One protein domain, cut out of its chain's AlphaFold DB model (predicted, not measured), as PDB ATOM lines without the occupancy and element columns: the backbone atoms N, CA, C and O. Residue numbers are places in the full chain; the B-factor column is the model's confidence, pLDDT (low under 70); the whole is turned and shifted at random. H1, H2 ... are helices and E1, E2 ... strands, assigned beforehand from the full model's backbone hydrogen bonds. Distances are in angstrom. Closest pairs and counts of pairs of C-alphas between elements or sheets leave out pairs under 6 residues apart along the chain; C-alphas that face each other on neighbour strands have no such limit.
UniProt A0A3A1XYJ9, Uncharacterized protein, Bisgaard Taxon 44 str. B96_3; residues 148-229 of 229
ATOM      1  N   LYS A 148       7.678   3.828   1.035       72.12
ATOM      2  CA  LYS A 148       7.726   5.269   1.278       72.12
ATOM      3  C   LYS A 148       8.647   5.590   2.440       72.12
ATOM      4  O   LYS A 148       8.558   4.955   3.489       72.12
ATOM      5  N   ALA A 149       9.480   6.601   2.257       75.19
ATOM      6  CA  ALA A 149      10.298   7.187   3.301       75.19
ATOM      7  C   ALA A 149      10.064   8.696   3.354       75.19
ATOM      8  O   ALA A 149       9.982   9.357   2.320       75.19
ATOM      9  N   GLU A 150       9.961   9.244   4.558       81.94
ATOM     10  CA  GLU A 150       9.845  10.686   4.755       81.94
ATOM     11  C   GLU A 150      11.224  11.337   4.672       81.94
ATOM     12  O   GLU A 150      12.179  10.919   5.341       81.94
ATOM     13  N   VAL A 151      11.318  12.364   3.835       87.25
ATOM     14  CA  VAL A 151      12.542  13.113   3.558       87.25
ATOM     15  C   VAL A 151      12.240  14.609   3.532       87.25
ATOM     16  O   VAL A 151      11.102  15.020   3.334       87.25
ATOM     17  N   GLU A 152      13.258  15.429   3.721       91.62
ATOM     18  CA  GLU A 152      13.225  16.863   3.449       91.62
ATOM     19  C   GLU A 152      13.905  17.120   2.111       91.62
ATOM     20  O   GLU A 152      14.898  16.469   1.766       91.62
ATOM     21  N   ILE A 153      13.363  18.065   1.349       90.62
ATOM     22  CA  ILE A 153      13.902  18.448   0.047       90.62
ATOM     23  C   ILE A 153      14.285  19.916   0.031       90.62
ATOM     24  O   ILE A 153      13.625  20.755   0.636       90.62
ATOM     25  N   ALA A 154      15.341  20.238  -0.706       87.25
ATOM     26  CA  ALA A 154      15.636  21.617  -1.054       87.25
ATOM     27  C   ALA A 154      14.622  22.123  -2.092       87.25
ATOM     28  O   ALA A 154      14.095  21.346  -2.895       87.25
ATOM     29  N   GLY A 155      14.391  23.439  -2.105       82.06
ATOM     30  CA  GLY A 155      13.612  24.073  -3.168       82.06
ATOM     31  C   GLY A 155      14.204  23.779  -4.548       82.06
ATOM     32  O   GLY A 155      15.412  23.568  -4.689       82.06
ATOM     33  N   GLN A 156      13.352  23.755  -5.573       85.00
ATOM     34  CA  GLN A 156      13.792  23.392  -6.918       85.00
ATOM     35  C   GLN A 156      14.766  24.432  -7.490       85.00
ATOM     36  O   GLN A 156      14.406  25.596  -7.678       85.00
ATOM     37  N   ALA A 157      15.974  23.985  -7.838       84.44
ATOM     38  CA  ALA A 157      17.027  24.797  -8.443       84.44
ATOM     39  C   ALA A 157      17.502  24.157  -9.754       84.44
ATOM     40  O   ALA A 157      17.728  22.946  -9.820       84.44
ATOM     41  N   ASN A 158      17.626  24.963 -10.814       84.69
ATOM     42  CA  ASN A 158      18.033  24.518 -12.156       84.69
ATOM     43  C   ASN A 158      17.226  23.313 -12.680       84.69
ATOM     44  O   ASN A 158      17.771  22.399 -13.291       84.69
ATOM     45  N   GLY A 159      15.918  23.279 -12.400       84.06
ATOM     46  CA  GLY A 159      15.038  22.184 -12.827       84.06
ATOM     47  C   GLY A 159      15.162  20.892 -12.009       84.06
ATOM     48  O   GLY A 159      14.540  19.896 -12.371       84.06
ATOM     49  N   THR A 160      15.937  20.907 -10.921       90.44
ATOM     50  CA  THR A 160      16.214  19.729 -10.091       90.44
ATOM     51  C   THR A 160      15.762  19.910  -8.651       90.44
ATOM     52  O   THR A 160      15.796  21.018  -8.114       90.44
ATOM     53  N   VAL A 161      15.371  18.804  -8.024       89.56
ATOM     54  CA  VAL A 161      15.051  18.719  -6.596       89.56
ATOM     55  C   VAL A 161      16.008  17.728  -5.950       89.56
ATOM     56  O   VAL A 161      16.230  16.638  -6.478       89.56
ATOM     57  N   LYS A 162      16.587  18.107  -4.809       92.69
ATOM     58  CA  LYS A 162      17.531  17.277  -4.052       92.69
ATOM     59  C   LYS A 162      17.000  17.008  -2.657       92.69
ATOM     60  O   LYS A 162      16.363  17.878  -2.065       92.69
ATOM     61  N   ILE A 163      17.303  15.826  -2.136       91.69
ATOM     62  CA  ILE A 163      17.006  15.474  -0.749       91.69
ATOM     63  C   ILE A 163      18.082  16.081   0.147       91.69
ATOM     64  O   ILE A 163      19.271  15.877  -0.081       91.69
ATOM     65  N   THR A 164      17.666  16.824   1.167       89.06
ATOM     66  CA  THR A 164      18.568  17.414   2.163       89.06
ATOM     67  C   THR A 164      18.747  16.497   3.361       89.06
ATOM     68  O   THR A 164      19.837  16.427   3.926       89.06
ATOM     69  N   LYS A 165      17.690  15.776   3.754       86.56
ATOM     70  CA  LYS A 165      17.701  14.940   4.956       86.56
ATOM     71  C   LYS A 165      16.653  13.834   4.899       86.56
ATOM     72  O   LYS A 165      15.566  14.017   4.365       86.56
ATOM     73  N   ALA A 166      16.949  12.692   5.514       81.44
ATOM     74  CA  ALA A 166      15.940  11.694   5.855       81.44
ATOM     75  C   ALA A 166      15.274  12.059   7.191       81.44
ATOM     76  O   ALA A 166      15.953  12.132   8.217       81.44
ATOM     77  N   VAL A 167      13.956  12.272   7.191       76.12
ATOM     78  CA  VAL A 167      13.196  12.643   8.400       76.12
ATOM     79  C   VAL A 167      13.035  11.431   9.313       76.12
ATOM     80  O   VAL A 167      13.196  11.538  10.528       76.12
ATOM     81  N   ASN A 168      12.800  10.253   8.726       70.69
ATOM     82  CA  ASN A 168      12.697   8.998   9.463       70.69
ATOM     83  C   ASN A 168      13.504   7.886   8.777       70.69
ATOM     84  O   ASN A 168      13.015   7.153   7.913       70.69
ATOM     85  N   SER A 169      14.761   7.746   9.199       64.19
ATOM     86  CA  SER A 169      15.720   6.787   8.640       64.19
ATOM     87  C   SER A 169      15.302   5.325   8.800       64.19
ATOM     88  O   SER A 169      15.762   4.488   8.032       64.19
ATOM     89  N   LYS A 170      14.383   4.999   9.723       63.94
ATOM     90  CA  LYS A 170      13.870   3.626   9.880       63.94
ATOM     91  C   LYS A 170      13.132   3.141   8.633       63.94
ATOM     92  O   LYS A 170      13.115   1.938   8.384       63.94
ATOM     93  N   HIS A 171      12.562   4.059   7.844       64.25
ATOM     94  CA  HIS A 171      11.876   3.751   6.586       64.25
ATOM     95  C   HIS A 171      12.812   3.638   5.373       64.25
ATOM     96  O   HIS A 171      12.359   3.295   4.283       64.25
ATOM     97  N   ILE A 172      14.111   3.873   5.558       68.56
ATOM     98  CA  ILE A 172      15.119   3.765   4.506       68.56
ATOM     99  C   ILE A 172      15.945   2.499   4.757       68.56
ATOM    100  O   ILE A 172      16.496   2.339   5.845       68.56
ATOM    101  N   PRO A 173      16.044   1.574   3.786       66.88
ATOM    102  CA  PRO A 173      16.917   0.412   3.910       66.88
ATOM    103  C   PRO A 173      18.362   0.831   4.193       66.88
ATOM    104  O   PRO A 173      18.883   1.735   3.541       66.88
ATOM    105  N   THR A 174      19.038   0.153   5.124       67.31
ATOM    106  CA  THR A 174      20.422   0.482   5.510       67.31
ATOM    107  C   THR A 174      21.378   0.457   4.316       67.31
ATOM    108  O   THR A 174      22.218   1.343   4.194       67.31
ATOM    109  N   SER A 175      21.196  -0.489   3.388       65.75
ATOM    110  CA  SER A 175      21.971  -0.586   2.142       65.75
ATOM    111  C   SER A 175      21.747   0.582   1.173       65.75
ATOM    112  O   SER A 175      22.561   0.800   0.281       65.75
ATOM    113  N   PHE A 176      20.663   1.341   1.344       76.81
ATOM    114  CA  PHE A 176      20.322   2.496   0.517       76.81
ATOM    115  C   PHE A 176      20.597   3.837   1.213       76.81
ATOM    116  O   PHE A 176      20.692   4.860   0.542       76.81
ATOM    117  N   ALA A 177      20.754   3.857   2.540       77.81
ATOM    118  CA  ALA A 177      20.833   5.085   3.334       77.81
ATOM    119  C   ALA A 177      21.936   6.054   2.871       77.81
ATOM    120  O   ALA A 177      21.678   7.251   2.772       77.81
ATOM    121  N   GLY A 178      23.119   5.541   2.517       78.75
ATOM    122  CA  GLY A 178      24.224   6.358   1.997       78.75
ATOM    123  C   GLY A 178      23.946   6.992   0.629       78.75
ATOM    124  O   GLY A 178      24.484   8.049   0.333       78.75
ATOM    125  N   LYS A 179      23.055   6.398  -0.176       84.88
ATOM    126  CA  LYS A 179      22.721   6.875  -1.529       84.88
ATOM    127  C   LYS A 179      21.648   7.970  -1.531       84.88
ATOM    128  O   LYS A 179      21.462   8.646  -2.535       84.88
ATOM    129  N   VAL A 180      20.917   8.161  -0.428       87.00
ATOM    130  CA  VAL A 180      19.742   9.057  -0.370       87.00
ATOM    131  C   VAL A 180      20.098  10.509  -0.688       87.00
ATOM    132  O   VAL A 180      19.380  11.156  -1.446       87.00
ATOM    133  N   SER A 181      21.200  11.018  -0.136       84.50
ATOM    134  CA  SER A 181      21.667  12.394  -0.361       84.50
ATOM    135  C   SER A 181      22.216  12.631  -1.769       84.50
ATOM    136  O   SER A 181      22.358  13.775  -2.191       84.50
ATOM    137  N   GLU A 182      22.531  11.562  -2.500       88.19
ATOM    138  CA  GLU A 182      23.029  11.627  -3.877       88.19
ATOM    139  C   GLU A 182      21.883  11.684  -4.896       88.19
ATOM    140  O   GLU A 182      22.098  12.000  -6.068       88.19
ATOM    141  N   LEU A 183      20.649  11.402  -4.460       89.56
ATOM    142  CA  LEU A 183      19.487  11.396  -5.333       89.56
ATOM    143  C   LEU A 183      19.135  12.798  -5.822       89.56
ATOM    144  O   LEU A 183      18.974  13.750  -5.051       89.56
ATOM    145  N   VAL A 184      18.921  12.882  -7.132       90.62
ATOM    146  CA  VAL A 184      18.447  14.083  -7.811       90.62
ATOM    147  C   VAL A 184      17.197  13.738  -8.605       90.62
ATOM    148  O   VAL A 184      17.186  12.792  -9.393       90.62
ATOM    149  N   PHE A 185      16.153  14.531  -8.402       89.62
ATOM    150  CA  PHE A 185      14.862  14.372  -9.051       89.62
ATOM    151  C   PHE A 185      14.638  15.469 -10.085       89.62
ATOM    152  O   PHE A 185      15.099  16.603  -9.931       89.62
ATOM    153  N   TYR A 186      13.910  15.114 -11.138       85.50
ATOM    154  CA  TYR A 186      13.666  15.930 -12.321       85.50
ATOM    155  C   TYR A 186      12.191  15.861 -12.718       85.50
ATOM    156  O   TYR A 186      11.419  15.062 -12.185       85.50
ATOM    157  N   ARG A 187      11.817  16.675 -13.718       81.25
ATOM    158  CA  ARG A 187      10.490  16.642 -14.361       81.25
ATOM    159  C   ARG A 187       9.353  16.674 -13.335       81.25
ATOM    160  O   ARG A 187       8.403  15.899 -13.423       81.25
ATOM    161  N   CYS A 188       9.492  17.540 -12.336       80.50
ATOM    162  CA  CYS A 188       8.450  17.745 -11.348       80.50
ATOM    163  C   CYS A 188       7.200  18.316 -12.028       80.50
ATOM    164  O   CYS A 188       7.315  19.166 -12.913       80.50
ATOM    165  N   SER A 189       6.017  17.860 -11.619       75.44
ATOM    166  CA  SER A 189       4.735  18.353 -12.145       75.44
ATOM    167  C   SER A 189       4.516  19.847 -11.883       75.44
ATOM    168  O   SER A 189       3.830  20.515 -12.651       75.44
ATOM    169  N   THR A 190       5.144  20.383 -10.837       81.69
ATOM    170  CA  THR A 190       5.251  21.820 -10.567       81.69
ATOM    171  C   THR A 190       6.574  22.130  -9.867       81.69
ATOM    172  O   THR A 190       7.328  21.218  -9.514       81.69
ATOM    173  N   LYS A 191       6.855  23.417  -9.650       85.88
ATOM    174  CA  LYS A 191       8.035  23.870  -8.913       85.88
ATOM    175  C   LYS A 191       7.939  23.454  -7.443       85.88
ATOM    176  O   LYS A 191       6.976  23.810  -6.769       85.88
ATOM    177  N   ALA A 192       8.947  22.740  -6.943       84.25
ATOM    178  CA  ALA A 192       8.986  22.380  -5.527       84.25
ATOM    179  C   ALA A 192       9.190  23.616  -4.630       84.25
ATOM    180  O   ALA A 192      10.092  24.419  -4.918       84.25
ATOM    181  N   PRO A 193       8.391  23.768  -3.555       82.44
ATOM    182  CA  PRO A 193       8.527  24.875  -2.619       82.44
ATOM    183  C   PRO A 193       9.858  24.790  -1.870       82.44
ATOM    184  O   PRO A 193      10.490  23.736  -1.770       82.44
ATOM    185  N   THR A 194      10.307  25.924  -1.349       79.50
ATOM    186  CA  THR A 194      11.531  26.006  -0.550       79.50
ATOM    187  C   THR A 194      11.400  25.193   0.732       79.50
ATOM    188  O   THR A 194      10.561  25.507   1.565       79.50
ATOM    189  N   SER A 195      12.272  24.193   0.897       71.06
ATOM    190  CA  SER A 195      12.427  23.399   2.123       71.06
ATOM    191  C   SER A 195      11.118  22.797   2.639       71.06
ATOM    192  O   SER A 195      10.545  23.280   3.615       71.06
ATOM    193  N   SER A 196      10.658  21.716   2.011       81.44
ATOM    194  CA  SER A 196       9.430  21.023   2.406       81.44
ATOM    195  C   SER A 196       9.669  19.557   2.753       81.44
ATOM    196  O   SER A 196      10.642  18.930   2.323       81.44
ATOM    197  N   GLN A 197       8.754  19.003   3.550       86.50
ATOM    198  CA  GLN A 197       8.657  17.561   3.712       86.50
ATOM    199  C   GLN A 197       8.153  16.934   2.412       86.50
ATOM    200  O   GLN A 197       7.223  17.420   1.765       86.50
ATOM    201  N   ALA A 198       8.766  15.818   2.053       85.50
ATOM    202  CA  ALA A 198       8.449  15.038   0.880       85.50
ATOM    203  C   ALA A 198       8.464  13.544   1.216       85.50
ATOM    204  O   ALA A 198       8.960  13.095   2.252       85.50
ATOM    205  N   LYS A 199       7.898  12.754   0.310       80.81
ATOM    206  CA  LYS A 199       7.876  11.296   0.387       80.81
ATOM    207  C   LYS A 199       8.729  10.739  -0.741       80.81
ATOM    208  O   LYS A 199       8.406  10.930  -1.911       80.81
ATOM    209  N   LEU A 200       9.808  10.057  -0.380       80.88
ATOM    210  CA  LEU A 200      10.670   9.291  -1.270       80.88
ATOM    211  C   LEU A 200      10.085   7.894  -1.473       80.88
ATOM    212  O   LEU A 200       9.713   7.236  -0.504       80.88
ATOM    213  N   TYR A 201      10.050   7.428  -2.718       77.12
ATOM    214  CA  TYR A 201       9.571   6.099  -3.081       77.12
ATOM    215  C   TYR A 201      10.749   5.231  -3.511       77.12
ATOM    216  O   TYR A 201      11.450   5.547  -4.475       77.12
ATOM    217  N   LEU A 202      10.956   4.120  -2.812       70.69
ATOM    218  CA  LEU A 202      12.048   3.178  -3.039       70.69
ATOM    219  C   LEU A 202      11.493   1.847  -3.523       70.69
ATOM    220  O   LEU A 202      10.618   1.295  -2.865       70.69
ATOM    221  N   SER A 203      12.014   1.306  -4.623       65.00
ATOM    222  CA  SER A 203      11.722  -0.060  -5.057       65.00
ATOM    223  C   SER A 203      12.950  -0.975  -4.932       65.00
ATOM    224  O   SER A 203      14.054  -0.476  -4.759       65.00
ATOM    225  N   TYR A 204      12.786  -2.297  -4.999       57.31
ATOM    226  CA  TYR A 204      13.871  -3.279  -5.042       57.31
ATOM    227  C   TYR A 204      13.716  -4.055  -6.341       57.31
ATOM    228  O   TYR A 204      12.670  -4.650  -6.600       57.31
ATOM    229  N   ASN A 205      14.745  -4.017  -7.180       55.75
ATOM    230  CA  ASN A 205      14.683  -4.582  -8.528       55.75
ATOM    231  C   ASN A 205      15.067  -6.074  -8.588       55.75
ATOM    232  O   ASN A 205      15.081  -6.656  -9.672       55.75
ATOM    233  N   GLY A 206      15.376  -6.693  -7.444       45.00
ATOM    234  CA  GLY A 206      15.925  -8.049  -7.349       45.00
ATOM    235  C   GLY A 206      17.412  -8.088  -6.983       45.00
ATOM    236  O   GLY A 206      17.881  -9.126  -6.528       45.00
ATOM    237  N   GLN A 207      18.132  -6.970  -7.123       53.03
ATOM    238  CA  GLN A 207      19.562  -6.843  -6.819       53.03
ATOM    239  C   GLN A 207      19.847  -5.733  -5.803       53.03
ATOM    240  O   GLN A 207      20.598  -5.930  -4.853       53.03
ATOM    241  N   GLU A 208      19.241  -4.560  -5.984       58.53
ATOM    242  CA  GLU A 208      19.423  -3.421  -5.088       58.53
ATOM    243  C   GLU A 208      18.150  -2.585  -4.944       58.53
ATOM    244  O   GLU A 208      17.196  -2.697  -5.723       58.53
ATOM    245  N   TYR A 209      18.142  -1.733  -3.916       68.06
ATOM    246  CA  TYR A 209      17.120  -0.705  -3.783       68.06
ATOM    247  C   TYR A 209      17.411   0.445  -4.742       68.06
ATOM    248  O   TYR A 209      18.543   0.915  -4.845       68.06
ATOM    249  N   VAL A 210      16.366   0.926  -5.400       72.62
ATOM    250  CA  VAL A 210      16.399   2.030  -6.355       72.62
ATOM    251  C   VAL A 210      15.333   3.054  -5.988       72.62
ATOM    252  O   VAL A 210      14.235   2.702  -5.558       72.62
ATOM    253  N   ALA A 211      15.631   4.337  -6.165       81.50
ATOM    254  CA  ALA A 211      14.603   5.363  -6.074       81.50
ATOM    255  C   ALA A 211      13.715   5.318  -7.323       81.50
ATOM    256  O   ALA A 211      14.204   5.171  -8.439       81.50
ATOM    257  N   THR A 212      12.410   5.463  -7.128       74.19
ATOM    258  CA  THR A 212      11.402   5.445  -8.208       74.19
ATOM    259  C   THR A 212      10.718   6.795  -8.389       74.19
ATOM    260  O   THR A 212      10.194   7.101  -9.457       74.19
ATOM    261  N   GLY A 213      10.750   7.641  -7.363       79.81
ATOM    262  CA  GLY A 213      10.200   8.982  -7.438       79.81
ATOM    263  C   GLY A 213      10.128   9.654  -6.081       79.81
ATOM    264  O   GLY A 213      10.490   9.087  -5.047       79.81
ATOM    265  N   LEU A 214       9.641  10.884  -6.112       81.75
ATOM    266  CA  LEU A 214       9.484  11.746  -4.956       81.75
ATOM    267  C   LEU A 214       8.150  12.479  -5.089       81.75
ATOM    268  O   LEU A 214       7.816  12.947  -6.175       81.75
ATOM    269  N   THR A 215       7.396  12.606  -4.001       81.88
ATOM    270  CA  THR A 215       6.209  13.472  -3.966       81.88
ATOM    271  C   THR A 215       6.312  14.523  -2.880       81.88
ATOM    272  O   THR A 215       6.776  14.214  -1.786       81.88
ATOM    273  N   PHE A 216       5.812  15.724  -3.142       80.12
ATOM    274  CA  PHE A 216       5.741  16.827  -2.182       80.12
ATOM    275  C   PHE A 216       4.380  17.525  -2.284       80.12
ATOM    276  O   PHE A 216       3.627  17.270  -3.223       80.12
ATOM    277  N   VAL A 217       4.060  18.381  -1.317       77.31
ATOM    278  CA  VAL A 217       2.848  19.214  -1.336       77.31
ATOM    279  C   VAL A 217       3.230  20.618  -1.800       77.31
ATOM    280  O   VAL A 217       4.211  21.170  -1.302       77.31
ATOM    281  N   ASP A 218       2.521  21.165  -2.787       80.19
ATOM    282  CA  ASP A 218       2.744  22.539  -3.256       80.19
ATOM    283  C   ASP A 218       1.993  23.588  -2.422       80.19
ATOM    284  O   ASP A 218       1.280  23.277  -1.471       80.19
ATOM    285  N   GLU A 219       2.148  24.858  -2.795       83.88
ATOM    286  CA  GLU A 219       1.498  25.999  -2.137       83.88
ATOM    287  C   GLU A 219      -0.039  25.966  -2.216       83.88
ATOM    288  O   GLU A 219      -0.705  26.691  -1.484       83.88
ATOM    289  N   LYS A 220      -0.613  25.137  -3.097       81.44
ATOM    290  CA  LYS A 220      -2.061  24.940  -3.249       81.44
ATOM    291  C   LYS A 220      -2.550  23.684  -2.525       81.44
ATOM    292  O   LYS A 220      -3.655  23.223  -2.802       81.44
ATOM    293  N   GLU A 221      -1.722  23.115  -1.651       75.25
ATOM    294  CA  GLU A 221      -1.982  21.878  -0.913       75.25
ATOM    295  C   GLU A 221      -2.190  20.644  -1.811       75.25
ATOM    296  O   GLU A 221      -2.751  19.628  -1.394       75.25
ATOM    297  N   GLN A 222      -1.708  20.687  -3.055       67.75
ATOM    298  CA  GLN A 222      -1.825  19.570  -3.983       67.75
ATOM    299  C   GLN A 222      -0.585  18.683  -3.922       67.75
ATOM    300  O   GLN A 222       0.545  19.155  -3.797       67.75
ATOM    301  N   THR A 223      -0.793  17.368  -4.027       71.44
ATOM    302  CA  THR A 223       0.315  16.411  -4.113       71.44
ATOM    303  C   THR A 223       0.916  16.439  -5.510       71.44
ATOM    304  O   THR A 223       0.239  16.185  -6.504       71.44
ATOM    305  N   GLN A 224       2.215  16.689  -5.566       77.88
ATOM    306  CA  GLN A 224       3.003  16.834  -6.779       77.88
ATOM    307  C   GLN A 224       4.056  15.737  -6.845       77.88
ATOM    308  O   GLN A 224       4.454  15.187  -5.817       77.88
ATOM    309  N   TYR A 225       4.506  15.399  -8.051       78.00
ATOM    310  CA  TYR A 225       5.427  14.291  -8.289       78.00
ATOM    311  C   TYR A 225       6.666  14.756  -9.048       78.00
ATOM    312  O   TYR A 225       6.542  15.491 -10.023       78.00
ATOM    313  N   CYS A 226       7.834  14.251  -8.654       76.62
ATOM    314  CA  CYS A 226       9.085  14.330  -9.398       76.62
ATOM    315  C   CYS A 226       9.594  12.925  -9.737       76.62
ATOM    316  O   CYS A 226       9.571  12.017  -8.900       76.62
ATOM    317  N   ALA A 227      10.105  12.770 -10.955       75.12
ATOM    318  CA  ALA A 227      10.708  11.532 -11.427       75.12
ATOM    319  C   ALA A 227      12.194  11.455 -11.050       75.12
ATOM    320  O   ALA A 227      12.871  12.477 -10.912       75.12
ATOM    321  N   VAL A 228      12.712  10.235 -10.930       75.88
ATOM    322  CA  VAL A 228      14.161   9.979 -10.983       75.88
ATOM    323  C   VAL A 228      14.601  10.043 -12.452       75.88
ATOM    324  O   VAL A 228      13.776   9.821 -13.340       75.88
ATOM    325  N   LYS A 229      15.853  10.440 -12.712       64.75
ATOM    326  CA  LYS A 229      16.414  10.519 -14.072       64.75
ATOM    327  C   LYS A 229      16.313   9.189 -14.819       64.75
ATOM    328  O   LYS A 229      16.568   8.150 -14.177       64.75
TER     329      LYS A 229
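This is residues 148 to 229 of the 229 residues of an uncharacterized protein of Bisgaard Taxon 44 str. B96_3 (UniProt A0A3A1XYJ9). A small closed barrel of six antiparallel strands, with the short helix H1 near the E4 to E5 end; the turns after E4 and after E5 make the two ends of the long axis. Round the ring run E1, E2, E3, E6, E5, E4 and back to E1. The printed part has 82 residues with one named helix and six named strands, in the order E1, E2, H1, E3, E4, E5, E6, and is mostly strand. It is compact, with a radius of gyration of the C-alphas of 11.9 A, yet elongated, spanning 37 by 23 by 20 A.

E4, residues 196 to 204, is 25.8 A long, and E5, residues 209 to 217, 24.6 A. E6 is residues 223 to 228, ending at C-alpha 228 (14.161, 9.979, -10.983). E1 is residues 148 to 153, from C-alpha 148 at (7.726, 5.269, 1.278). E2 is residues 161 to 166, E3 residues 184 to 186 and H1 residues 174 to 177.

E4, E5 and E6 form a meander, each strand the antiparallel neighbour of the one before. With E3, neighbour of E6, they make a Greek key, the first of four strands beside the last. N 201 and O 213 of hairpin E4 and E5 are 2.9 A apart; N 226 and O 214 of hairpin E5 and E6, 2.8 A. Within hydrogen-bond range are also N 186 and O 227 of the neighbours E3 and E6, 2.8 A apart, N 161 and O 185 of E2 and E3, 2.9 A, N 152 and O 165 of hairpin E1 and E2, 2.8 A, and N 151 and O 198 of E4 and E1, 2.9 A. H1 is on the barrel, with 8 pairs of C-alphas within 10 A; its closest C-alpha pair with E5 is that of Phe 176 and Tyr 209, 6.2 A apart. H1 is too short for an O i to N i+4 pair; its one O i to N i+3 pair is within hydrogen-bond range.

The farthest C-alphas, of Gln 207 and Lys 220, are 38.6 A apart. The printed part has no cut and no long link. Mean pLDDT of the printed part is 78.0; residues 169 to 175, 203 to 209, 222 and 229 are under 70.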